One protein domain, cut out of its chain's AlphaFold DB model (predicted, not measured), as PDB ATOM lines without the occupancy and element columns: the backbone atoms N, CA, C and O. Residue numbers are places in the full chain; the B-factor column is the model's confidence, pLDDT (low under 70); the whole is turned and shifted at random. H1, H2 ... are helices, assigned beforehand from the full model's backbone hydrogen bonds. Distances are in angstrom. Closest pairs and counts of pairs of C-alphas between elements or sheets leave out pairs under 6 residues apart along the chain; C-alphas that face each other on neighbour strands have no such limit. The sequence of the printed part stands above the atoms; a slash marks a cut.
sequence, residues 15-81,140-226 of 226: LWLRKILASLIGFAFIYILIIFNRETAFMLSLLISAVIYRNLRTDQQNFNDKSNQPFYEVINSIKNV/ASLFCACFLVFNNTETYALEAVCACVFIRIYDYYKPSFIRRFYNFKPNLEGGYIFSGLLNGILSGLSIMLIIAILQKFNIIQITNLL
ATOM      1  N   LEU A  15      35.300 -59.912 144.834       71.38
ATOM      2  CA  LEU A  15      35.201 -61.374 144.653       71.38
ATOM      3  C   LEU A  15      33.908 -61.841 143.966       71.38
ATOM      4  O   LEU A  15      33.939 -62.783 143.175       71.38
ATOM      5  N   TRP A  16      32.780 -61.176 144.233       77.31
ATOM      6  CA  TRP A  16      31.485 -61.532 143.648       77.31
ATOM      7  C   TRP A  16      31.481 -61.476 142.113       77.31
ATOM      8  O   TRP A  16      30.906 -62.362 141.483       77.31
ATOM      9  N   LEU A  17      32.193 -60.507 141.526       78.12
ATOM     10  CA  LEU A  17      32.222 -60.200 140.100       78.12
ATOM     11  C   LEU A  17      33.212 -61.117 139.385       78.12
ATOM     12  O   LEU A  17      32.902 -61.600 138.303       78.12
ATOM     13  N   ARG A  18      34.333 -61.470 140.037       79.75
ATOM     14  CA  ARG A  18      35.222 -62.553 139.575       79.75
ATOM     15  C   ARG A  18      34.445 -63.853 139.378       79.75
ATOM     16  O   ARG A  18      34.580 -64.490 138.342       79.75
ATOM     17  N   LYS A  19      33.596 -64.219 140.346       81.06
ATOM     18  CA  LYS A  19      32.732 -65.401 140.240       81.06
ATOM     19  C   LYS A  19      31.696 -65.288 139.103       81.06
ATOM     20  O   LYS A  19      31.432 -66.294 138.460       81.06
ATOM     21  N   ILE A  20      31.110 -64.105 138.838       83.00
ATOM     22  CA  ILE A  20      30.168 -63.920 137.706       83.00
ATOM     23  C   ILE A  20      30.930 -64.092 136.392       83.00
ATOM     24  O   ILE A  20      30.526 -64.879 135.546       83.00
ATOM     25  N   LEU A  21      32.061 -63.400 136.248       84.75
ATOM     26  CA  LEU A  21      32.841 -63.410 135.019       84.75
ATOM     27  C   LEU A  21      33.398 -64.805 134.707       84.75
ATOM     28  O   LEU A  21      33.343 -65.232 133.564       84.75
ATOM     29  N   ALA A  22      33.860 -65.550 135.714       85.12
ATOM     30  CA  ALA A  22      34.280 -66.939 135.536       85.12
ATOM     31  C   ALA A  22      33.132 -67.851 135.081       85.12
ATOM     32  O   ALA A  22      33.345 -68.703 134.223       85.12
ATOM     33  N   SER A  23      31.921 -67.636 135.604       86.81
ATOM     34  CA  SER A  23      30.727 -68.364 135.170       86.81
ATOM     35  C   SER A  23      30.392 -68.061 133.701       86.81
ATOM     36  O   SER A  23      30.274 -68.981 132.896       86.81
ATOM     37  N   LEU A  24      30.365 -66.779 133.314       86.88
ATOM     38  CA  LEU A  24      30.152 -66.345 131.926       86.88
ATOM     39  C   LEU A  24      31.216 -66.891 130.959       86.88
ATOM     40  O   LEU A  24      30.874 -67.330 129.864       86.88
ATOM     41  N   ILE A  25      32.491 -66.907 131.364       88.25
ATOM     42  CA  ILE A  25      33.585 -67.481 130.566       88.25
ATOM     43  C   ILE A  25      33.379 -68.990 130.367       88.25
ATOM     44  O   ILE A  25      33.596 -69.481 129.263       88.25
ATOM     45  N   GLY A  26      32.938 -69.725 131.395       86.50
ATOM     46  CA  GLY A  26      32.636 -71.154 131.276       86.50
ATOM     47  C   GLY A  26      31.473 -71.443 130.325       86.50
ATOM     48  O   GLY A  26      31.606 -72.314 129.463       86.50
ATOM     49  N   PHE A  27      30.384 -70.668 130.410       88.31
ATOM     50  CA  PHE A  27      29.271 -70.748 129.456       88.31
ATOM     51  C   PHE A  27      29.735 -70.459 128.020       88.31
ATOM     52  O   PHE A  27      29.562 -71.304 127.146       88.31
ATOM     53  N   ALA A  28      30.408 -69.327 127.780       87.19
ATOM     54  CA  ALA A  28      30.881 -68.948 126.446       87.19
ATOM     55  C   ALA A  28      31.867 -69.965 125.839       87.19
ATOM     56  O   ALA A  28      31.790 -70.275 124.651       87.19
ATOM     57  N   PHE A  29      32.773 -70.519 126.652       86.88
ATOM     58  CA  PHE A  29      33.744 -71.518 126.207       86.88
ATOM     59  C   PHE A  29      33.073 -72.839 125.798       86.88
ATOM     60  O   PHE A  29      33.375 -73.380 124.734       86.88
ATOM     61  N   ILE A  30      32.134 -73.343 126.606       85.50
ATOM     62  CA  ILE A  30      31.393 -74.573 126.288       85.50
ATOM     63  C   ILE A  30      30.412 -74.366 125.131       85.50
ATOM     64  O   ILE A  30      30.274 -75.265 124.305       85.50
ATOM     65  N   TYR A  31      29.795 -73.189 125.006       84.56
ATOM     66  CA  TYR A  31      28.903 -72.866 123.889       84.56
ATOM     67  C   TYR A  31      29.587 -73.065 122.527       84.56
ATOM     68  O   TYR A  31      29.063 -73.785 121.679       84.56
ATOM     69  N   ILE A  32      30.799 -72.519 122.352       85.19
ATOM     70  CA  ILE A  32      31.587 -72.682 121.117       85.19
ATOM     71  C   ILE A  32      31.859 -74.165 120.824       85.19
ATOM     72  O   ILE A  32      31.769 -74.591 119.678       85.19
ATOM     73  N   LEU A  33      32.169 -74.964 121.848       84.00
ATOM     74  CA  LEU A  33      32.483 -76.389 121.693       84.00
ATOM     75  C   LEU A  33      31.258 -77.241 121.342       84.00
ATOM     76  O   LEU A  33      31.375 -78.183 120.558       84.00
ATOM     77  N   ILE A  34      30.089 -76.916 121.899       81.06
ATOM     78  CA  ILE A  34      28.866 -77.689 121.656       81.06
ATOM     79  C   ILE A  34      28.352 -77.511 120.221       81.06
ATOM     80  O   ILE A  34      27.779 -78.456 119.679       81.06
ATOM     81  N   ILE A  35      28.624 -76.370 119.573       80.25
ATOM     82  CA  ILE A  35      28.337 -76.168 118.139       80.25
ATOM     83  C   ILE A  35      29.011 -77.252 117.273       80.25
ATOM     84  O   ILE A  35      28.449 -77.647 116.255       80.25
ATOM     85  N   PHE A  36      30.175 -77.769 117.686       83.81
ATOM     86  CA  PHE A  36      30.855 -78.865 116.989       83.81
ATOM     87  C   PHE A  36      30.333 -80.246 117.406       83.81
ATOM     88  O   PHE A  36      29.929 -81.026 116.547       83.81
ATOM     89  N   ASN A  37      30.366 -80.578 118.704       86.19
ATOM     90  CA  ASN A  37      29.839 -81.850 119.214       86.19
ATOM     91  C   ASN A  37      29.540 -81.787 120.729       86.19
ATOM     92  O   ASN A  37      30.418 -81.499 121.549       86.19
ATOM     93  N   ARG A  38      28.299 -82.137 121.102       81.00
ATOM     94  CA  ARG A  38      27.791 -82.217 122.487       81.00
ATOM     95  C   ARG A  38      28.595 -83.186 123.365       81.00
ATOM     96  O   ARG A  38      28.964 -82.839 124.486       81.00
ATOM     97  N   GLU A  39      28.902 -84.377 122.856       86.12
ATOM     98  CA  GLU A  39      29.630 -85.422 123.592       86.12
ATOM     99  C   GLU A  39      31.079 -85.003 123.851       86.12
ATOM    100  O   GLU A  39      31.596 -85.134 124.963       86.12
ATOM    101  N   THR A  40      31.722 -84.420 122.834       86.94
ATOM    102  CA  THR A  40      33.085 -83.892 122.941       86.94
ATOM    103  C   THR A  40      33.161 -82.745 123.944       86.94
ATOM    104  O   THR A  40      34.099 -82.709 124.734       86.94
ATOM    105  N   ALA A  41      32.172 -81.846 123.985       86.12
ATOM    106  CA  ALA A  41      32.132 -80.767 124.972       86.12
ATOM    107  C   ALA A  41      32.009 -81.289 126.416       86.12
ATOM    108  O   ALA A  41      32.705 -80.794 127.307       86.12
ATOM    109  N   PHE A  42      31.190 -82.321 126.656       86.75
ATOM    110  CA  PHE A  42      31.085 -82.963 127.971       86.75
ATOM    111  C   PHE A  42      32.395 -83.656 128.383       86.75
ATOM    112  O   PHE A  42      32.905 -83.429 129.483       86.75
ATOM    113  N   MET A  43      32.998 -84.435 127.478       89.00
ATOM    114  CA  MET A  43      34.296 -85.075 127.717       89.00
ATOM    115  C   MET A  43      35.421 -84.053 127.938       89.00
ATOM    116  O   MET A  43      36.282 -84.259 128.795       89.00
ATOM    117  N   LEU A  44      35.402 -82.918 127.231       87.62
ATOM    118  CA  LEU A  44      36.372 -81.844 127.433       87.62
ATOM    119  C   LEU A  44      36.155 -81.118 128.770       87.62
ATOM    120  O   LEU A  44      37.133 -80.792 129.434       87.62
ATOM    121  N   SER A  45      34.908 -80.918 129.208       87.50
ATOM    122  CA  SER A  45      34.586 -80.379 130.541       87.50
ATOM    123  C   SER A  45      35.155 -81.261 131.666       87.50
ATOM    124  O   SER A  45      35.808 -80.766 132.594       87.50
ATOM    125  N   LEU A  46      35.008 -82.587 131.536       87.50
ATOM    126  CA  LEU A  46      35.637 -83.570 132.427       87.50
ATOM    127  C   LEU A  46      37.169 -83.503 132.372       87.50
ATOM    128  O   LEU A  46      37.813 -83.444 133.421       87.50
ATOM    129  N   LEU A  47      37.762 -83.453 131.173       88.94
ATOM    130  CA  LEU A  47      39.214 -83.359 130.992       88.94
ATOM    131  C   LEU A  47      39.787 -82.078 131.617       88.94
ATOM    132  O   LEU A  47      40.781 -82.138 132.339       88.94
ATOM    133  N   ILE A  48      39.145 -80.930 131.393       87.31
ATOM    134  CA  ILE A  48      39.520 -79.638 131.984       87.31
ATOM    135  C   ILE A  48      39.445 -79.717 133.510       87.31
ATOM    136  O   ILE A  48      40.389 -79.314 134.189       87.31
ATOM    137  N   SER A  49      38.379 -80.304 134.055       85.56
ATOM    138  CA  SER A  49      38.216 -80.487 135.502       85.56
ATOM    139  C   SER A  49      39.294 -81.403 136.100       85.56
ATOM    140  O   SER A  49      39.832 -81.104 137.166       85.56
ATOM    141  N   ALA A  50      39.685 -82.469 135.394       85.62
ATOM    142  CA  ALA A  50      40.770 -83.366 135.795       85.62
ATOM    143  C   ALA A  50      42.163 -82.706 135.705       85.62
ATOM    144  O   ALA A  50      43.007 -82.909 136.581       85.62
ATOM    145  N   VAL A  51      42.408 -81.875 134.686       85.88
ATOM    146  CA  VAL A  51      43.642 -81.077 134.558       85.88
ATOM    147  C   VAL A  51      43.730 -80.031 135.670       85.88
ATOM    148  O   VAL A  51      44.783 -79.883 136.289       85.88
ATOM    149  N   ILE A  52      42.623 -79.351 135.981       84.69
ATOM    150  CA  ILE A  52      42.537 -78.418 137.110       84.69
ATOM    151  C   ILE A  52      42.809 -79.151 138.431       84.69
ATOM    152  O   ILE A  52      43.634 -78.677 139.208       84.69
ATOM    153  N   TYR A  53      42.197 -80.319 138.664       82.06
ATOM    154  CA  TYR A  53      42.460 -81.142 139.852       82.06
ATOM    155  C   TYR A  53      43.946 -81.463 140.019       82.06
ATOM    156  O   TYR A  53      44.514 -81.244 141.087       82.06
ATOM    157  N   ARG A  54      44.590 -81.935 138.944       81.69
ATOM    158  CA  ARG A  54      46.017 -82.271 138.952       81.69
ATOM    159  C   ARG A  54      46.887 -81.059 139.286       81.69
ATOM    160  O   ARG A  54      47.795 -81.193 140.099       81.69
ATOM    161  N   ASN A  55      46.597 -79.898 138.698       81.06
ATOM    162  CA  ASN A  55      47.348 -78.668 138.954       81.06
ATOM    163  C   ASN A  55      47.202 -78.209 140.414       81.06
ATOM    164  O   ASN A  55      48.208 -77.940 141.064       81.06
ATOM    165  N   LEU A  56      45.972 -78.186 140.949       75.56
ATOM    166  CA  LEU A  56      45.725 -77.805 142.345       75.56
ATOM    167  C   LEU A  56      46.471 -78.723 143.326       75.56
ATOM    168  O   LEU A  56      47.128 -78.217 144.235       75.56
ATOM    169  N   ARG A  57      46.458 -80.038 143.066       76.50
ATOM    170  CA  ARG A  57      47.179 -81.037 143.867       76.50
ATOM    171  C   ARG A  57      48.683 -80.800 143.901       76.50
ATOM    172  O   ARG A  57      49.302 -80.906 144.959       76.50
ATOM    173  N   THR A  58      49.276 -80.453 142.760       77.62
ATOM    174  CA  THR A  58      50.694 -80.085 142.691       77.62
ATOM    175  C   THR A  58      50.980 -78.796 143.472       77.62
ATOM    176  O   THR A  58      51.983 -78.736 144.181       77.62
ATOM    177  N   ASP A  59      50.092 -77.799 143.426       70.19
ATOM    178  CA  ASP A  59      50.245 -76.560 144.200       70.19
ATOM    179  C   ASP A  59      50.158 -76.788 145.723       70.19
ATOM    180  O   ASP A  59      50.933 -76.181 146.465       70.19
ATOM    181  N   GLN A  60      49.286 -77.684 146.215       67.12
ATOM    182  CA  GLN A  60      49.255 -78.031 147.646       67.12
ATOM    183  C   GLN A  60      50.470 -78.836 148.100       67.12
ATOM    184  O   GLN A  60      50.966 -78.581 149.195       67.12
ATOM    185  N   GLN A  61      50.971 -79.779 147.295       68.69
ATOM    186  CA  GLN A  61      52.207 -80.501 147.627       68.69
ATOM    187  C   GLN A  61      53.378 -79.517 147.748       68.69
ATOM    188  O   GLN A  61      53.996 -79.426 148.805       68.69
ATOM    189  N   ASN A  62      53.551 -78.646 146.747       68.50
ATOM    190  CA  ASN A  62      54.541 -77.565 146.765       68.50
ATOM    191  C   ASN A  62      54.385 -76.573 147.935       68.50
ATOM    192  O   ASN A  62      55.350 -75.878 148.263       68.50
ATOM    193  N   PHE A  63      53.187 -76.441 148.518       63.69
ATOM    194  CA  PHE A  63      52.956 -75.640 149.721       63.69
ATOM    195  C   PHE A  63      53.359 -76.415 150.980       63.69
ATOM    196  O   PHE A  63      54.174 -75.916 151.749       63.69
ATOM    197  N   ASN A  64      52.854 -77.641 151.152       65.19
ATOM    198  CA  ASN A  64      53.138 -78.498 152.308       65.19
ATOM    199  C   ASN A  64      54.641 -78.806 152.450       65.19
ATOM    200  O   ASN A  64      55.149 -78.813 153.564       65.19
ATOM    201  N   ASP A  65      55.368 -78.974 151.343       65.69
ATOM    202  CA  ASP A  65      56.824 -79.188 151.359       65.69
ATOM    203  C   ASP A  65      57.610 -77.927 151.782       65.69
ATOM    204  O   ASP A  65      58.777 -78.005 152.161       65.69
ATOM    205  N   LYS A  66      56.979 -76.743 151.721       64.56
ATOM    206  CA  LYS A  66      57.561 -75.443 152.112       64.56
ATOM    207  C   LYS A  66      57.060 -74.926 153.460       64.56
ATOM    208  O   LYS A  66      57.620 -73.960 153.978       64.56
ATOM    209  N   SER A  67      56.005 -75.515 154.019       59.62
ATOM    210  CA  SER A  67      55.406 -75.096 155.283       59.62
ATOM    211  C   SER A  67      55.294 -76.263 156.252       59.62
ATOM    212  O   SER A  67      54.591 -77.228 155.977       59.62
ATOM    213  N   ASN A  68      55.849 -76.110 157.457       61.28
ATOM    214  CA  ASN A  68      55.770 -77.090 158.556       61.28
ATOM    215  C   ASN A  68      54.338 -77.344 159.096       61.28
ATOM    216  O   ASN A  68      54.172 -77.911 160.173       61.28
ATOM    217  N   GLN A  69      53.302 -76.886 158.392       60.09
ATOM    218  CA  GLN A  69      51.891 -77.123 158.674       60.09
ATOM    219  C   GLN A  69      51.183 -77.519 157.376       60.09
ATOM    220  O   GLN A  69      51.436 -76.903 156.336       60.09
ATOM    221  N   PRO A  70      50.263 -78.493 157.408       58.94
ATOM    222  CA  PRO A  70      49.502 -78.857 156.229       58.94
ATOM    223  C   PRO A  70      48.498 -77.753 155.869       58.94
ATOM    224  O   PRO A  70      47.777 -77.226 156.722       58.94
ATOM    225  N   PHE A  71      48.388 -77.452 154.574       61.38
ATOM    226  CA  PHE A  71      47.528 -76.400 154.022       61.38
ATOM    227  C   PHE A  71      46.087 -76.432 154.573       61.38
ATOM    228  O   PHE A  71      45.504 -75.380 154.842       61.38
ATOM    229  N   TYR A  72      45.519 -77.621 154.826       62.00
ATOM    230  CA  TYR A  72      44.147 -77.775 155.326       62.00
ATOM    231  C   TYR A  72      43.906 -77.234 156.758       62.00
ATOM    232  O   TYR A  72      42.763 -76.929 157.108       62.00
ATOM    233  N   GLU A  73      44.931 -77.090 157.602       59.59
ATOM    234  CA  GLU A  73      44.788 -76.498 158.949       59.59
ATOM    235  C   GLU A  73      44.810 -74.971 158.892       59.59
ATOM    236  O   GLU A  73      43.978 -74.292 159.506       59.59
ATOM    237  N   VAL A  74      45.682 -74.432 158.040       60.75
ATOM    238  CA  VAL A  74      45.707 -73.015 157.665       60.75
ATOM    239  C   VAL A  74      44.366 -72.597 157.036       60.75
ATOM    240  O   VAL A  74      43.828 -71.525 157.315       60.75
ATOM    241  N   ILE A  75      43.768 -73.489 156.243       59.75
ATOM    242  CA  ILE A  75      42.427 -73.347 155.664       59.75
ATOM    243  C   ILE A  75      41.334 -73.178 156.734       59.75
ATOM    244  O   ILE A  75      40.538 -72.234 156.691       59.75
ATOM    245  N   ASN A  76      41.295 -74.069 157.725       60.06
ATOM    246  CA  ASN A  76      40.227 -74.069 158.727       60.06
ATOM    247  C   ASN A  76      40.373 -72.918 159.734       60.06
ATOM    248  O   ASN A  76      39.374 -72.302 160.108       60.06
ATOM    249  N   SER A  77      41.604 -72.565 160.110       58.03
ATOM    250  CA  SER A  77      41.874 -71.409 160.975       58.03
ATOM    251  C   SER A  77      41.429 -70.086 160.335       58.03
ATOM    252  O   SER A  77      40.710 -69.317 160.976       58.03
ATOM    253  N   ILE A  78      41.731 -69.844 159.051       58.81
ATOM    254  CA  ILE A  78      41.255 -68.643 158.329       58.81
ATOM    255  C   ILE A  78      39.721 -68.588 158.273       58.81
ATOM    256  O   ILE A  78      39.131 -67.520 158.457       58.81
ATOM    257  N   LYS A  79      39.066 -69.730 158.033       53.84
ATOM    258  CA  LYS A  79      37.602 -69.821 157.940       53.84
ATOM    259  C   LYS A  79      36.917 -69.482 159.269       53.84
ATOM    260  O   LYS A  79      35.941 -68.737 159.256       53.84
ATOM    261  N   ASN A  80      37.468 -69.951 160.389       50.38
ATOM    262  CA  ASN A  80      36.938 -69.687 161.731       50.38
ATOM    263  C   ASN A  80      37.175 -68.234 162.186       50.38
ATOM    264  O   ASN A  80      36.295 -67.630 162.800       50.38
ATOM    265  N   VAL A  81      38.315 -67.629 161.828       43.59
ATOM    266  CA  VAL A  81      38.579 -66.198 162.087       43.59
ATOM    267  C   VAL A  81      37.633 -65.300 161.276       43.59
ATOM    268  O   VAL A  81      37.187 -64.267 161.770       43.59
ATOM    269  N   ALA A 140      31.466 -75.357 137.869       87.88
ATOM    270  CA  ALA A 140      30.006 -75.363 137.946       87.88
ATOM    271  C   ALA A 140      29.349 -74.845 136.657       87.88
ATOM    272  O   ALA A 140      28.413 -75.468 136.159       87.88
ATOM    273  N   SER A 141      29.861 -73.758 136.069       89.50
ATOM    274  CA  SER A 141      29.352 -73.255 134.787       89.50
ATOM    275  C   SER A 141      29.640 -74.180 133.606       89.50
ATOM    276  O   SER A 141      28.750 -74.355 132.783       89.50
ATOM    277  N   LEU A 142      30.814 -74.829 133.542       88.94
ATOM    278  CA  LEU A 142      31.124 -75.795 132.482       88.94
ATOM    279  C   LEU A 142      30.124 -76.961 132.495       88.94
ATOM    280  O   LEU A 142      29.528 -77.275 131.469       88.94
ATOM    281  N   PHE A 143      29.900 -77.576 133.663       87.19
ATOM    282  CA  PHE A 143      28.943 -78.677 133.792       87.19
ATOM    283  C   PHE A 143      27.501 -78.226 133.581       87.19
ATOM    284  O   PHE A 143      26.762 -78.913 132.885       87.19
ATOM    285  N   CYS A 144      27.098 -77.070 134.117       88.31
ATOM    286  CA  CYS A 144      25.750 -76.550 133.895       88.31
ATOM    287  C   CYS A 144      25.490 -76.271 132.407       88.31
ATOM    288  O   CYS A 144      24.433 -76.635 131.898       88.31
ATOM    289  N   ALA A 145      26.459 -75.680 131.697       85.88
ATOM    290  CA  ALA A 145      26.370 -75.397 130.267       85.88
ATOM    291  C   ALA A 145      26.144 -76.665 129.431       85.88
ATOM    292  O   ALA A 145      25.371 -76.620 128.475       85.88
ATOM    293  N   CYS A 146      26.753 -77.796 129.815       84.38
ATOM    294  CA  CYS A 146      26.503 -79.080 129.161       84.38
ATOM    295  C   CYS A 146      25.022 -79.486 129.209       84.38
ATOM    296  O   CYS A 146      24.537 -80.003 128.213       84.38
ATOM    297  N   PHE A 147      24.294 -79.237 130.307       81.31
ATOM    298  CA  PHE A 147      22.868 -79.591 130.412       81.31
ATOM    299  C   PHE A 147      21.956 -78.683 129.578       81.31
ATOM    300  O   PHE A 147      21.016 -79.180 128.964       81.31
ATOM    301  N   LEU A 148      22.242 -77.377 129.522       80.38
ATOM    302  CA  LEU A 148      21.384 -76.404 128.829       80.38
ATOM    303  C   LEU A 148      21.273 -76.686 127.325       80.38
ATOM    304  O   LEU A 148      20.179 -76.783 126.777       80.38
ATOM    305  N   VAL A 149      22.403 -76.893 126.641       70.94
ATOM    306  CA  VAL A 149      22.399 -77.012 125.168       70.94
ATOM    307  C   VAL A 149      21.824 -78.350 124.672       70.94
ATOM    308  O   VAL A 149      21.616 -78.523 123.471       70.94
ATOM    309  N   PHE A 150      21.503 -79.300 125.558       67.00
ATOM    310  CA  PHE A 150      20.683 -80.446 125.153       67.00
ATOM    311  C   PHE A 150      19.256 -80.038 124.771       67.00
ATOM    312  O   PHE A 150      18.660 -80.732 123.948       67.00
ATOM    313  N   ASN A 151      18.749 -78.932 125.329       67.44
ATOM    314  CA  ASN A 151      17.374 -78.473 125.180       67.44
ATOM    315  C   ASN A 151      17.168 -77.664 123.886       67.44
ATOM    316  O   ASN A 151      16.618 -78.201 122.930       67.44
ATOM    317  N   ASN A 152      17.647 -76.415 123.816       71.44
ATOM    318  CA  ASN A 152      17.589 -75.581 122.606       71.44
ATOM    319  C   ASN A 152      18.739 -74.560 122.557       71.44
ATOM    320  O   ASN A 152      19.160 -74.019 123.578       71.44
ATOM    321  N   THR A 153      19.248 -74.268 121.358       71.56
ATOM    322  CA  THR A 153      20.309 -73.261 121.152       71.56
ATOM    323  C   THR A 153      19.781 -71.829 121.147       71.56
ATOM    324  O   THR A 153      20.499 -70.920 121.547       71.56
ATOM    325  N   GLU A 154      18.530 -71.619 120.735       74.25
ATOM    326  CA  GLU A 154      17.902 -70.291 120.638       74.25
ATOM    327  C   GLU A 154      17.597 -69.701 122.024       74.25
ATOM    328  O   GLU A 154      17.886 -68.537 122.296       74.25
ATOM    329  N   THR A 155      17.110 -70.529 122.953       78.69
ATOM    330  CA  THR A 155      16.840 -70.143 124.348       78.69
ATOM    331  C   THR A 155      18.100 -70.079 125.219       78.69
ATOM    332  O   THR A 155      18.036 -69.584 126.347       78.69
ATOM    333  N   TYR A 156      19.258 -70.519 124.707       81.81
ATOM    334  CA  TYR A 156      20.488 -70.709 125.482       81.81
ATOM    335  C   TYR A 156      20.915 -69.481 126.294       81.81
ATOM    336  O   TYR A 156      21.328 -69.621 127.442       81.81
ATOM    337  N   ALA A 157      20.805 -68.271 125.735       81.50
ATOM    338  CA  ALA A 157      21.205 -67.051 126.437       81.50
ATOM    339  C   ALA A 157      20.360 -66.807 127.704       81.50
ATOM    340  O   ALA A 157      20.904 -66.485 128.761       81.50
ATOM    341  N   LEU A 158      19.042 -67.011 127.616       82.31
ATOM    342  CA  LEU A 158      18.122 -66.864 128.745       82.31
ATOM    343  C   LEU A 158      18.314 -68.002 129.756       82.31
ATOM    344  O   LEU A 158      18.391 -67.759 130.961       82.31
ATOM    345  N   GLU A 159      18.485 -69.232 129.269       84.56
ATOM    346  CA  GLU A 159      18.791 -70.397 130.101       84.56
ATOM    347  C   GLU A 159      20.115 -70.232 130.872       84.56
ATOM    348  O   GLU A 159      20.175 -70.546 132.060       84.56
ATOM    349  N   ALA A 160      21.156 -69.671 130.247       85.25
ATOM    350  CA  ALA A 160      22.453 -69.405 130.871       85.25
ATOM    351  C   ALA A 160      22.391 -68.277 131.920       85.25
ATOM    352  O   ALA A 160      23.081 -68.342 132.942       85.25
ATOM    353  N   VAL A 161      21.537 -67.265 131.724       85.94
ATOM    354  CA  VAL A 161      21.265 -66.239 132.748       85.94
ATOM    355  C   VAL A 161      20.541 -66.858 133.947       85.94
ATOM    356  O   VAL A 161      20.980 -66.673 135.085       85.94
ATOM    357  N   CYS A 162      19.502 -67.665 133.714       85.88
ATOM    358  CA  CYS A 162      18.836 -68.437 134.768       85.88
ATOM    359  C   CYS A 162      19.818 -69.380 135.488       85.88
ATOM    360  O   CYS A 162      19.803 -69.471 136.718       85.88
ATOM    361  N   ALA A 163      20.740 -70.011 134.758       87.44
ATOM    362  CA  ALA A 163      21.794 -70.845 135.323       87.44
ATOM    363  C   ALA A 163      22.750 -70.089 136.234       87.44
ATOM    364  O   ALA A 163      23.045 -70.563 137.331       87.44
ATOM    365  N   CYS A 164      23.190 -68.897 135.828       87.00
ATOM    366  CA  CYS A 164      23.982 -68.031 136.693       87.00
ATOM    367  C   CYS A 164      23.263 -67.773 138.028       87.00
ATOM    368  O   CYS A 164      23.907 -67.810 139.076       87.00
ATOM    369  N   VAL A 165      21.939 -67.570 138.019       87.88
ATOM    370  CA  VAL A 165      21.146 -67.391 139.246       87.88
ATOM    371  C   VAL A 165      21.125 -68.670 140.094       87.88
ATOM    372  O   VAL A 165      21.456 -68.604 141.279       87.88
ATOM    373  N   PHE A 166      20.832 -69.842 139.516       87.94
ATOM    374  CA  PHE A 166      20.815 -71.111 140.265       87.94
ATOM    375  C   PHE A 166      22.178 -71.482 140.863       87.94
ATOM    376  O   PHE A 166      22.251 -71.779 142.057       87.94
ATOM    377  N   ILE A 167      23.269 -71.344 140.100       87.25
ATOM    378  CA  ILE A 167      24.647 -71.569 140.578       87.25
ATOM    379  C   ILE A 167      24.954 -70.698 141.810       87.25
ATOM    380  O   ILE A 167      25.694 -71.122 142.706       87.25
ATOM    381  N   ARG A 168      24.377 -69.485 141.888       85.44
ATOM    382  CA  ARG A 168      24.516 -68.590 143.050       85.44
ATOM    383  C   ARG A 168      23.606 -68.919 144.212       85.44
ATOM    384  O   ARG A 168      24.074 -68.824 145.343       85.44
ATOM    385  N   ILE A 169      22.369 -69.336 143.968       85.19
ATOM    386  CA  ILE A 169      21.486 -69.842 145.024       85.19
ATOM    387  C   ILE A 169      22.169 -71.037 145.710       85.19
ATOM    388  O   ILE A 169      22.321 -71.043 146.931       85.19
ATOM    389  N   TYR A 170      22.698 -71.992 144.945       83.94
ATOM    390  CA  TYR A 170      23.389 -73.158 145.499       83.94
ATOM    391  C   TYR A 170      24.738 -72.836 146.174       83.94
ATOM    392  O   TYR A 170      25.025 -73.405 147.231       83.94
ATOM    393  N   ASP A 171      25.540 -71.892 145.659       79.81
ATOM    394  CA  ASP A 171      26.764 -71.419 146.343       79.81
ATOM    395  C   ASP A 171      26.468 -70.567 147.595       79.81
ATOM    396  O   ASP A 171      27.295 -70.514 148.501       79.81
ATOM    397  N   TYR A 172      25.299 -69.929 147.691       78.50
ATOM    398  CA  TYR A 172      24.893 -69.194 148.891       78.50
ATOM    399  C   TYR A 172      24.343 -70.129 149.974       78.50
ATOM    400  O   TYR A 172      24.845 -70.141 151.097       78.50
ATOM    401  N   TYR A 173      23.345 -70.953 149.636       74.88
ATOM    402  CA  TYR A 173      22.677 -71.832 150.600       74.88
ATOM    403  C   TYR A 173      23.508 -73.061 150.995       74.88
ATOM    404  O   TYR A 173      23.282 -73.606 152.073       74.88
ATOM    405  N   LYS A 174      24.451 -73.503 150.143       68.19
ATOM    406  CA  LYS A 174      25.322 -74.684 150.336       68.19
ATOM    407  C   LYS A 174      24.588 -75.851 151.012       68.19
ATOM    408  O   LYS A 174      24.923 -76.189 152.154       68.19
ATOM    409  N   PRO A 175      23.590 -76.456 150.333       65.12
ATOM    410  CA  PRO A 175      22.737 -77.481 150.926       65.12
ATOM    411  C   PRO A 175      23.574 -78.588 151.569       65.12
ATOM    412  O   PRO A 175      24.671 -78.903 151.102       65.12
ATOM    413  N   SER A 176      23.060 -79.179 152.651       53.31
ATOM    414  CA  SER A 176      23.816 -79.995 153.620       53.31
ATOM    415  C   SER A 176      24.696 -81.099 153.014       53.31
ATOM    416  O   SER A 176      25.709 -81.471 153.606       53.31
ATOM    417  N   PHE A 177      24.345 -81.587 151.823       59.75
ATOM    418  CA  PHE A 177      25.135 -82.522 151.023       59.75
ATOM    419  C   PHE A 177      26.466 -81.913 150.534       59.75
ATOM    420  O   PHE A 177      27.533 -82.454 150.817       59.75
ATOM    421  N   ILE A 178      26.434 -80.730 149.905       58.31
ATOM    422  CA  ILE A 178      27.621 -79.978 149.454       58.31
ATOM    423  C   ILE A 178      28.523 -79.613 150.645       58.31
ATOM    424  O   ILE A 178      29.746 -79.736 150.568       58.31
ATOM    425  N   ARG A 179      27.938 -79.245 151.796       55.53
ATOM    426  CA  ARG A 179      28.707 -78.939 153.015       55.53
ATOM    427  C   ARG A 179      29.516 -80.136 153.540       55.53
ATOM    428  O   ARG A 179      30.578 -79.915 154.118       55.53
ATOM    429  N   ARG A 180      29.071 -81.382 153.315       58.94
ATOM    430  CA  ARG A 180      29.843 -82.589 153.673       58.94
ATOM    431  C   ARG A 180      31.083 -82.775 152.790       58.94
ATOM    432  O   ARG A 180      32.118 -83.160 153.320       58.94
ATOM    433  N   PHE A 181      31.036 -82.420 151.502       59.97
ATOM    434  CA  PHE A 181      32.202 -82.526 150.607       59.97
ATOM    435  C   PHE A 181      33.326 -81.538 150.938       59.97
ATOM    436  O   PHE A 181      34.495 -81.904 150.862       59.97
ATOM    437  N   TYR A 182      33.010 -80.339 151.435       54.84
ATOM    438  CA  TYR A 182      34.032 -79.431 151.982       54.84
ATOM    439  C   TYR A 182      34.701 -79.946 153.274       54.84
ATOM    440  O   TYR A 182      35.739 -79.416 153.666       54.84
ATOM    441  N   ASN A 183      34.127 -80.961 153.933       55.38
ATOM    442  CA  ASN A 183      34.666 -81.580 155.145       55.38
ATOM    443  C   ASN A 183      35.329 -82.951 154.880       55.38
ATOM    444  O   ASN A 183      35.735 -83.615 155.835       55.38
ATOM    445  N   PHE A 184      35.468 -83.382 153.619       55.22
ATOM    446  CA  PHE A 184      36.161 -84.626 153.267       55.22
ATOM    447  C   PHE A 184      37.678 -84.496 153.506       55.22
ATOM    448  O   PHE A 184      38.453 -84.141 152.616       55.22
ATOM    449  N   LYS A 185      38.121 -84.809 154.729       54.38
ATOM    450  CA  LYS A 185      39.525 -85.152 154.993       54.38
ATOM    451  C   LYS A 185      39.823 -86.533 154.374       54.38
ATOM    452  O   LYS A 185      38.974 -87.414 154.486       54.38
ATOM    453  N   PRO A 186      40.999 -86.758 153.757       56.69
ATOM    454  CA  PRO A 186      42.115 -85.816 153.594       56.69
ATOM    455  C   PRO A 186      42.045 -84.931 152.327       56.69
ATOM    456  O   PRO A 186      42.738 -83.920 152.262       56.69
ATOM    457  N   ASN A 187      41.216 -85.264 151.331       63.03
ATOM    458  CA  ASN A 187      41.284 -84.682 149.979       63.03
ATOM    459  C   ASN A 187      40.385 -83.443 149.790       63.03
ATOM    460  O   ASN A 187      39.431 -83.455 149.006       63.03
ATOM    461  N   LEU A 188      40.727 -82.344 150.467       65.12
ATOM    462  CA  LEU A 188      39.957 -81.087 150.452       65.12
ATOM    463  C   LEU A 188      39.798 -80.487 149.031       65.12
ATOM    464  O   LEU A 188      38.798 -79.845 148.725       65.12
ATOM    465  N   GLU A 189      40.753 -80.759 148.139       67.75
ATOM    466  CA  GLU A 189      40.765 -80.368 146.717       67.75
ATOM    467  C   GLU A 189      39.689 -81.065 145.888       67.75
ATOM    468  O   GLU A 189      38.963 -80.421 145.130       67.75
ATOM    469  N   GLY A 190      39.563 -82.383 146.078       67.44
ATOM    470  CA  GLY A 190      38.481 -83.169 145.499       67.44
ATOM    471  C   GLY A 190      37.135 -82.643 145.985       67.44
ATOM    472  O   GLY A 190      36.213 -82.521 145.190       67.44
ATOM    473  N   GLY A 191      37.057 -82.212 147.251       73.31
ATOM    474  CA  GLY A 191      35.898 -81.517 147.809       73.31
ATOM    475  C   GLY A 191      35.491 -80.256 147.035       73.31
ATOM    476  O   GLY A 191      34.308 -80.093 146.745       73.31
ATOM    477  N   TYR A 192      36.438 -79.391 146.645       73.25
ATOM    478  CA  TYR A 192      36.143 -78.195 145.834       73.25
ATOM    479  C   TYR A 192      35.642 -78.546 144.429       73.25
ATOM    480  O   TYR A 192      34.619 -78.026 143.995       73.25
ATOM    481  N   ILE A 193      36.334 -79.435 143.716       79.69
ATOM    482  CA  ILE A 193      35.973 -79.778 142.330       79.69
ATOM    483  C   ILE A 193      34.677 -80.585 142.271       79.69
ATOM    484  O   ILE A 193      33.840 -80.334 141.407       79.69
ATOM    485  N   PHE A 194      34.462 -81.496 143.222       81.69
ATOM    486  CA  PHE A 194      33.216 -82.245 143.341       81.69
ATOM    487  C   PHE A 194      32.048 -81.353 143.786       81.69
ATOM    488  O   PHE A 194      30.934 -81.537 143.306       81.69
ATOM    489  N   SER A 195      32.295 -80.344 144.633       81.31
ATOM    490  CA  SER A 195      31.317 -79.290 144.941       81.31
ATOM    491  C   SER A 195      30.913 -78.518 143.682       81.31
ATOM    492  O   SER A 195      29.719 -78.380 143.425       81.31
ATOM    493  N   GLY A 196      31.878 -78.066 142.875       83.06
ATOM    494  CA  GLY A 196      31.610 -77.346 141.628       83.06
ATOM    495  C   GLY A 196      30.844 -78.197 140.619       83.06
ATOM    496  O   GLY A 196      29.834 -77.755 140.076       83.06
ATOM    497  N   LEU A 197      31.258 -79.452 140.437       87.31
ATOM    498  CA  LEU A 197      30.593 -80.430 139.574       87.31
ATOM    499  C   LEU A 197      29.149 -80.706 140.032       87.31
ATOM    500  O   LEU A 197      28.227 -80.593 139.227       87.31
ATOM    501  N   LEU A 198      28.925 -80.982 141.325       87.69
ATOM    502  CA  LEU A 198      27.579 -81.141 141.893       87.69
ATOM    503  C   LEU A 198      26.727 -79.886 141.700       87.69
ATOM    504  O   LEU A 198      25.564 -79.997 141.320       87.69
ATOM    505  N   ASN A 199      27.288 -78.704 141.963       88.19
ATOM    506  CA  ASN A 199      26.589 -77.432 141.808       88.19
ATOM    507  C   ASN A 199      26.169 -77.208 140.344       88.19
ATOM    508  O   ASN A 199      25.024 -76.846 140.081       88.19
ATOM    509  N   GLY A 200      27.057 -77.498 139.388       87.81
ATOM    510  CA  GLY A 200      26.756 -77.433 137.958       87.81
ATOM    511  C   GLY A 200      25.638 -78.388 137.532       87.81
ATOM    512  O   GLY A 200      24.708 -77.962 136.850       87.81
ATOM    513  N   ILE A 201      25.679 -79.647 137.988       89.88
ATOM    514  CA  ILE A 201      24.627 -80.644 137.715       89.88
ATOM    515  C   ILE A 201      23.287 -80.216 138.332       89.88
ATOM    516  O   ILE A 201      22.272 -80.201 137.639       89.88
ATOM    517  N   LEU A 202      23.270 -79.833 139.614       90.31
ATOM    518  CA  LEU A 202      22.062 -79.380 140.316       90.31
ATOM    519  C   LEU A 202      21.449 -78.144 139.650       90.31
ATOM    520  O   LEU A 202      20.232 -78.079 139.479       90.31
ATOM    521  N   SER A 203      22.284 -77.191 139.232       89.69
ATOM    522  CA  SER A 203      21.848 -75.992 138.511       89.69
ATOM    523  C   SER A 203      21.232 -76.346 137.158       89.69
ATOM    524  O   SER A 203      20.114 -75.921 136.878       89.69
ATOM    525  N   GLY A 204      21.905 -77.184 136.360       87.62
ATOM    526  CA  GLY A 204      21.406 -77.635 135.059       87.62
ATOM    527  C   GLY A 204      20.068 -78.366 135.170       87.62
ATOM    528  O   GLY A 204      19.096 -77.979 134.523       87.62
ATOM    529  N   LEU A 205      19.980 -79.360 136.060       89.31
ATOM    530  CA  LEU A 205      18.747 -80.119 136.304       89.31
ATOM    531  C   LEU A 205      17.589 -79.235 136.790       89.31
ATOM    532  O   LEU A 205      16.452 -79.453 136.379       89.31
ATOM    533  N   SER A 206      17.863 -78.225 137.623       90.56
ATOM    534  CA  SER A 206      16.833 -77.286 138.096       90.56
ATOM    535  C   SER A 206      16.184 -76.523 136.945       90.56
ATOM    536  O   SER A 206      14.968 -76.352 136.917       90.56
ATOM    537  N   ILE A 207      16.991 -76.099 135.974       88.69
ATOM    538  CA  ILE A 207      16.535 -75.329 134.813       88.69
ATOM    539  C   ILE A 207      15.787 -76.232 133.841       88.69
ATOM    540  O   ILE A 207      14.694 -75.872 133.420       88.69
ATOM    541  N   MET A 208      16.310 -77.430 133.557       84.75
ATOM    542  CA  MET A 208      15.602 -78.420 132.735       84.75
ATOM    543  C   MET A 208      14.229 -78.762 133.333       84.75
ATOM    544  O   MET A 208      13.243 -78.835 132.604       84.75
ATOM    545  N   LEU A 209      14.137 -78.904 134.660       87.38
ATOM    546  CA  LEU A 209      12.877 -79.158 135.360       87.38
ATOM    547  C   LEU A 209      11.917 -77.959 135.286       87.38
ATOM    548  O   LEU A 209      10.728 -78.151 135.043       87.38
ATOM    549  N   ILE A 210      12.415 -76.727 135.434       86.56
ATOM    550  CA  ILE A 210      11.613 -75.503 135.261       86.56
ATOM    551  C   ILE A 210      11.087 -75.387 133.828       86.56
ATOM    552  O   ILE A 210       9.903 -75.116 133.639       86.56
ATOM    553  N   ILE A 211      11.922 -75.644 132.822       80.88
ATOM    554  CA  ILE A 211      11.518 -75.601 131.413       80.88
ATOM    555  C   ILE A 211      10.489 -76.693 131.112       80.88
ATOM    556  O   ILE A 211       9.462 -76.391 130.513       80.88
ATOM    557  N   ALA A 212      10.695 -77.925 131.585       80.94
ATOM    558  CA  ALA A 212       9.731 -79.013 131.419       80.94
ATOM    559  C   ALA A 212       8.369 -78.692 132.068       80.94
ATOM    560  O   ALA A 212       7.318 -78.995 131.502       80.94
ATOM    561  N   ILE A 213       8.366 -78.028 133.231       84.94
ATOM    562  CA  ILE A 213       7.145 -77.521 133.872       84.94
ATOM    563  C   ILE A 213       6.489 -76.432 133.007       84.94
ATOM    564  O   ILE A 213       5.301 -76.527 132.707       84.94
ATOM    565  N   LEU A 214       7.243 -75.423 132.569       81.69
ATOM    566  CA  LEU A 214       6.726 -74.314 131.759       81.69
ATOM    567  C   LEU A 214       6.201 -74.768 130.383       81.69
ATOM    568  O   LEU A 214       5.197 -74.237 129.908       81.69
ATOM    569  N   GLN A 215       6.835 -75.774 129.768       77.25
ATOM    570  CA  GLN A 215       6.352 -76.456 128.563       77.25
ATOM    571  C   GLN A 215       5.037 -77.194 128.840       77.25
ATOM    572  O   GLN A 215       4.075 -77.020 128.098       77.25
ATOM    573  N   LYS A 216       4.947 -77.954 129.942       81.81
ATOM    574  CA  LYS A 216       3.721 -78.669 130.340       81.81
ATOM    575  C   LYS A 216       2.527 -77.735 130.584       81.81
ATOM    576  O   LYS A 216       1.390 -78.141 130.367       81.81
ATOM    577  N   PHE A 217       2.774 -76.498 131.014       82.00
ATOM    578  CA  PHE A 217       1.748 -75.462 131.180       82.00
ATOM    579  C   PHE A 217       1.537 -74.580 129.929       82.00
ATOM    580  O   PHE A 217       0.820 -73.587 130.011       82.00
ATOM    581  N   ASN A 218       2.131 -74.920 128.775       69.50
ATOM    582  CA  ASN A 218       2.070 -74.168 127.508       69.50
ATOM    583  C   ASN A 218       2.553 -72.702 127.560       69.50
ATOM    584  O   ASN A 218       2.413 -71.969 126.583       69.50
ATOM    585  N   ILE A 219       3.201 -72.275 128.648       66.88
ATOM    586  CA  ILE A 219       3.661 -70.888 128.832       66.88
ATOM    587  C   ILE A 219       4.755 -70.535 127.808       66.88
ATOM    588  O   ILE A 219       4.790 -69.421 127.293       66.88
ATOM    589  N   ILE A 220       5.615 -71.499 127.459       59.41
ATOM    590  CA  ILE A 220       6.751 -71.284 126.543       59.41
ATOM    591  C   ILE A 220       6.342 -71.147 125.066       59.41
ATOM    592  O   ILE A 220       7.078 -70.513 124.311       59.41
ATOM    593  N   GLN A 221       5.172 -71.646 124.636       52.88
ATOM    594  CA  GLN A 221       4.740 -71.466 123.236       52.88
ATOM    595  C   GLN A 221       4.541 -69.989 122.860       52.88
ATOM    596  O   GLN A 221       4.688 -69.639 121.694       52.88
ATOM    597  N   ILE A 222       4.275 -69.120 123.839       48.53
ATOM    598  CA  ILE A 222       4.109 -67.674 123.630       48.53
ATOM    599  C   ILE A 222       5.452 -67.003 123.281       48.53
ATOM    600  O   ILE A 222       5.479 -66.061 122.496       48.53
ATOM    601  N   THR A 223       6.576 -67.505 123.807       50.22
ATOM    602  CA  THR A 223       7.922 -66.941 123.569       50.22
ATOM    603  C   THR A 223       8.549 -67.300 122.224       50.22
ATOM    604  O   THR A 223       9.447 -66.592 121.799       50.22
ATOM    605  N   ASN A 224       8.086 -68.354 121.544       45.06
ATOM    606  CA  ASN A 224       8.553 -68.703 120.190       45.06
ATOM    607  C   ASN A 224       7.718 -68.024 119.082       45.06
ATOM    608  O   ASN A 224       7.846 -68.372 117.909       45.06
ATOM    609  N   LEU A 225       6.824 -67.102 119.454       38.09
ATOM    610  CA  LEU A 225       5.902 -66.398 118.556       38.09
ATOM    611  C   LEU A 225       6.197 -64.883 118.498       38.09
ATOM    612  O   LEU A 225       5.363 -64.116 118.015       38.09
ATOM    613  N   LEU A 226       7.355 -64.462 119.025       38.94
ATOM    614  CA  LEU A 226       7.779 -63.075 119.238       38.94
ATOM    615  C   LEU A 226       9.251 -62.911 118.824       38.94
ATOM    616  O   LEU A 226       9.536 -61.924 118.114       38.94
TER     617      LEU A 226
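Overview. This is residues 15 to 81 and 140 to 226 of the 226 residues of an uncharacterized protein of Helicobacter didelphidarum (UniProt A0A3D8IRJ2). Short helix H4 sits in the middle of an elongated helix assembly, with H1, H2, H5 and H7 packed round it. Long H2 and H7 run opposite ways along the length, with H3 at one end and H8 at the other, while H6 folds back on H7. You have 154 printed residues with eight named helices, H1 to H8 in order, and no named strand: the class is all helix. The whole is only just loose, close to compact, with a radius of gyration of the C-alphas of 18.1 A and spans of 65 by 33 by 24 A.

Along the chain. Find C-alpha 15 at (35.201, -61.374, 144.653); H1 runs from there to residue 34, 28.9 A. H2, residues 38 to 64, covers 39.3 A; H3 is residues 71 to 81. After the cut come H4, residues 140 to 148, H5, residues 156 to 173, 25.2 A, and H6, residues 176 to 181. H7 runs 41.5 A from C-alpha 188 at (39.957, -81.087, 150.452) to residue 216; H8 is residues 219 to 225.

Arrangement. Look first at Leu 33 and Ala 41, the closest C-alphas of the hairpin H1 and H2, 5.5 A apart. H2 and H3 only just touch, with 3 pairs of C-alphas within 8 A, closest at Asn 64 and Phe 71, 6.2 A. H4 touches H1, closest at the C-alphas of Gly 26 and Leu 142, 5.0 A, and H7 at a shallow tilt of 28 degrees, closest at those of Ala 140 and Gly 200, 3.9 A. H5 touches H7 at a steep tilt of 52 degrees, closest at the C-alphas of Phe 166 and Ser 203, 5.3 A. H6 and H7 form a hairpin, closest at the C-alphas of Phe 181 and Gly 191, 4.7 A. H8 is close to H7 but not clearly touching, closest at the C-alphas of Leu 214 and Ile 220, 6.0 A. Every O i to N i+4 pair is within hydrogen-bond range in H2, H3, H5 and H7, against 15 of 16 in H1, 4 of 5 in H4, 1 of 2 in H6 and 0 of 3 in H8, where 2 of 4 O i to N i+3 pairs are.

Size, cuts and confidence. The C-alphas of Asn 68 and Leu 225 are the two farthest apart, 64.8 A. Residues 82 to 139 are not printed, and C-alphas 81 and 140 stand 27.2 A apart across the cut. Of the links that are printed whole, none is long. Look for pLDDT under 70 at residues 60 to 81, 150 to 151, 174 to 190 and 218 to 226.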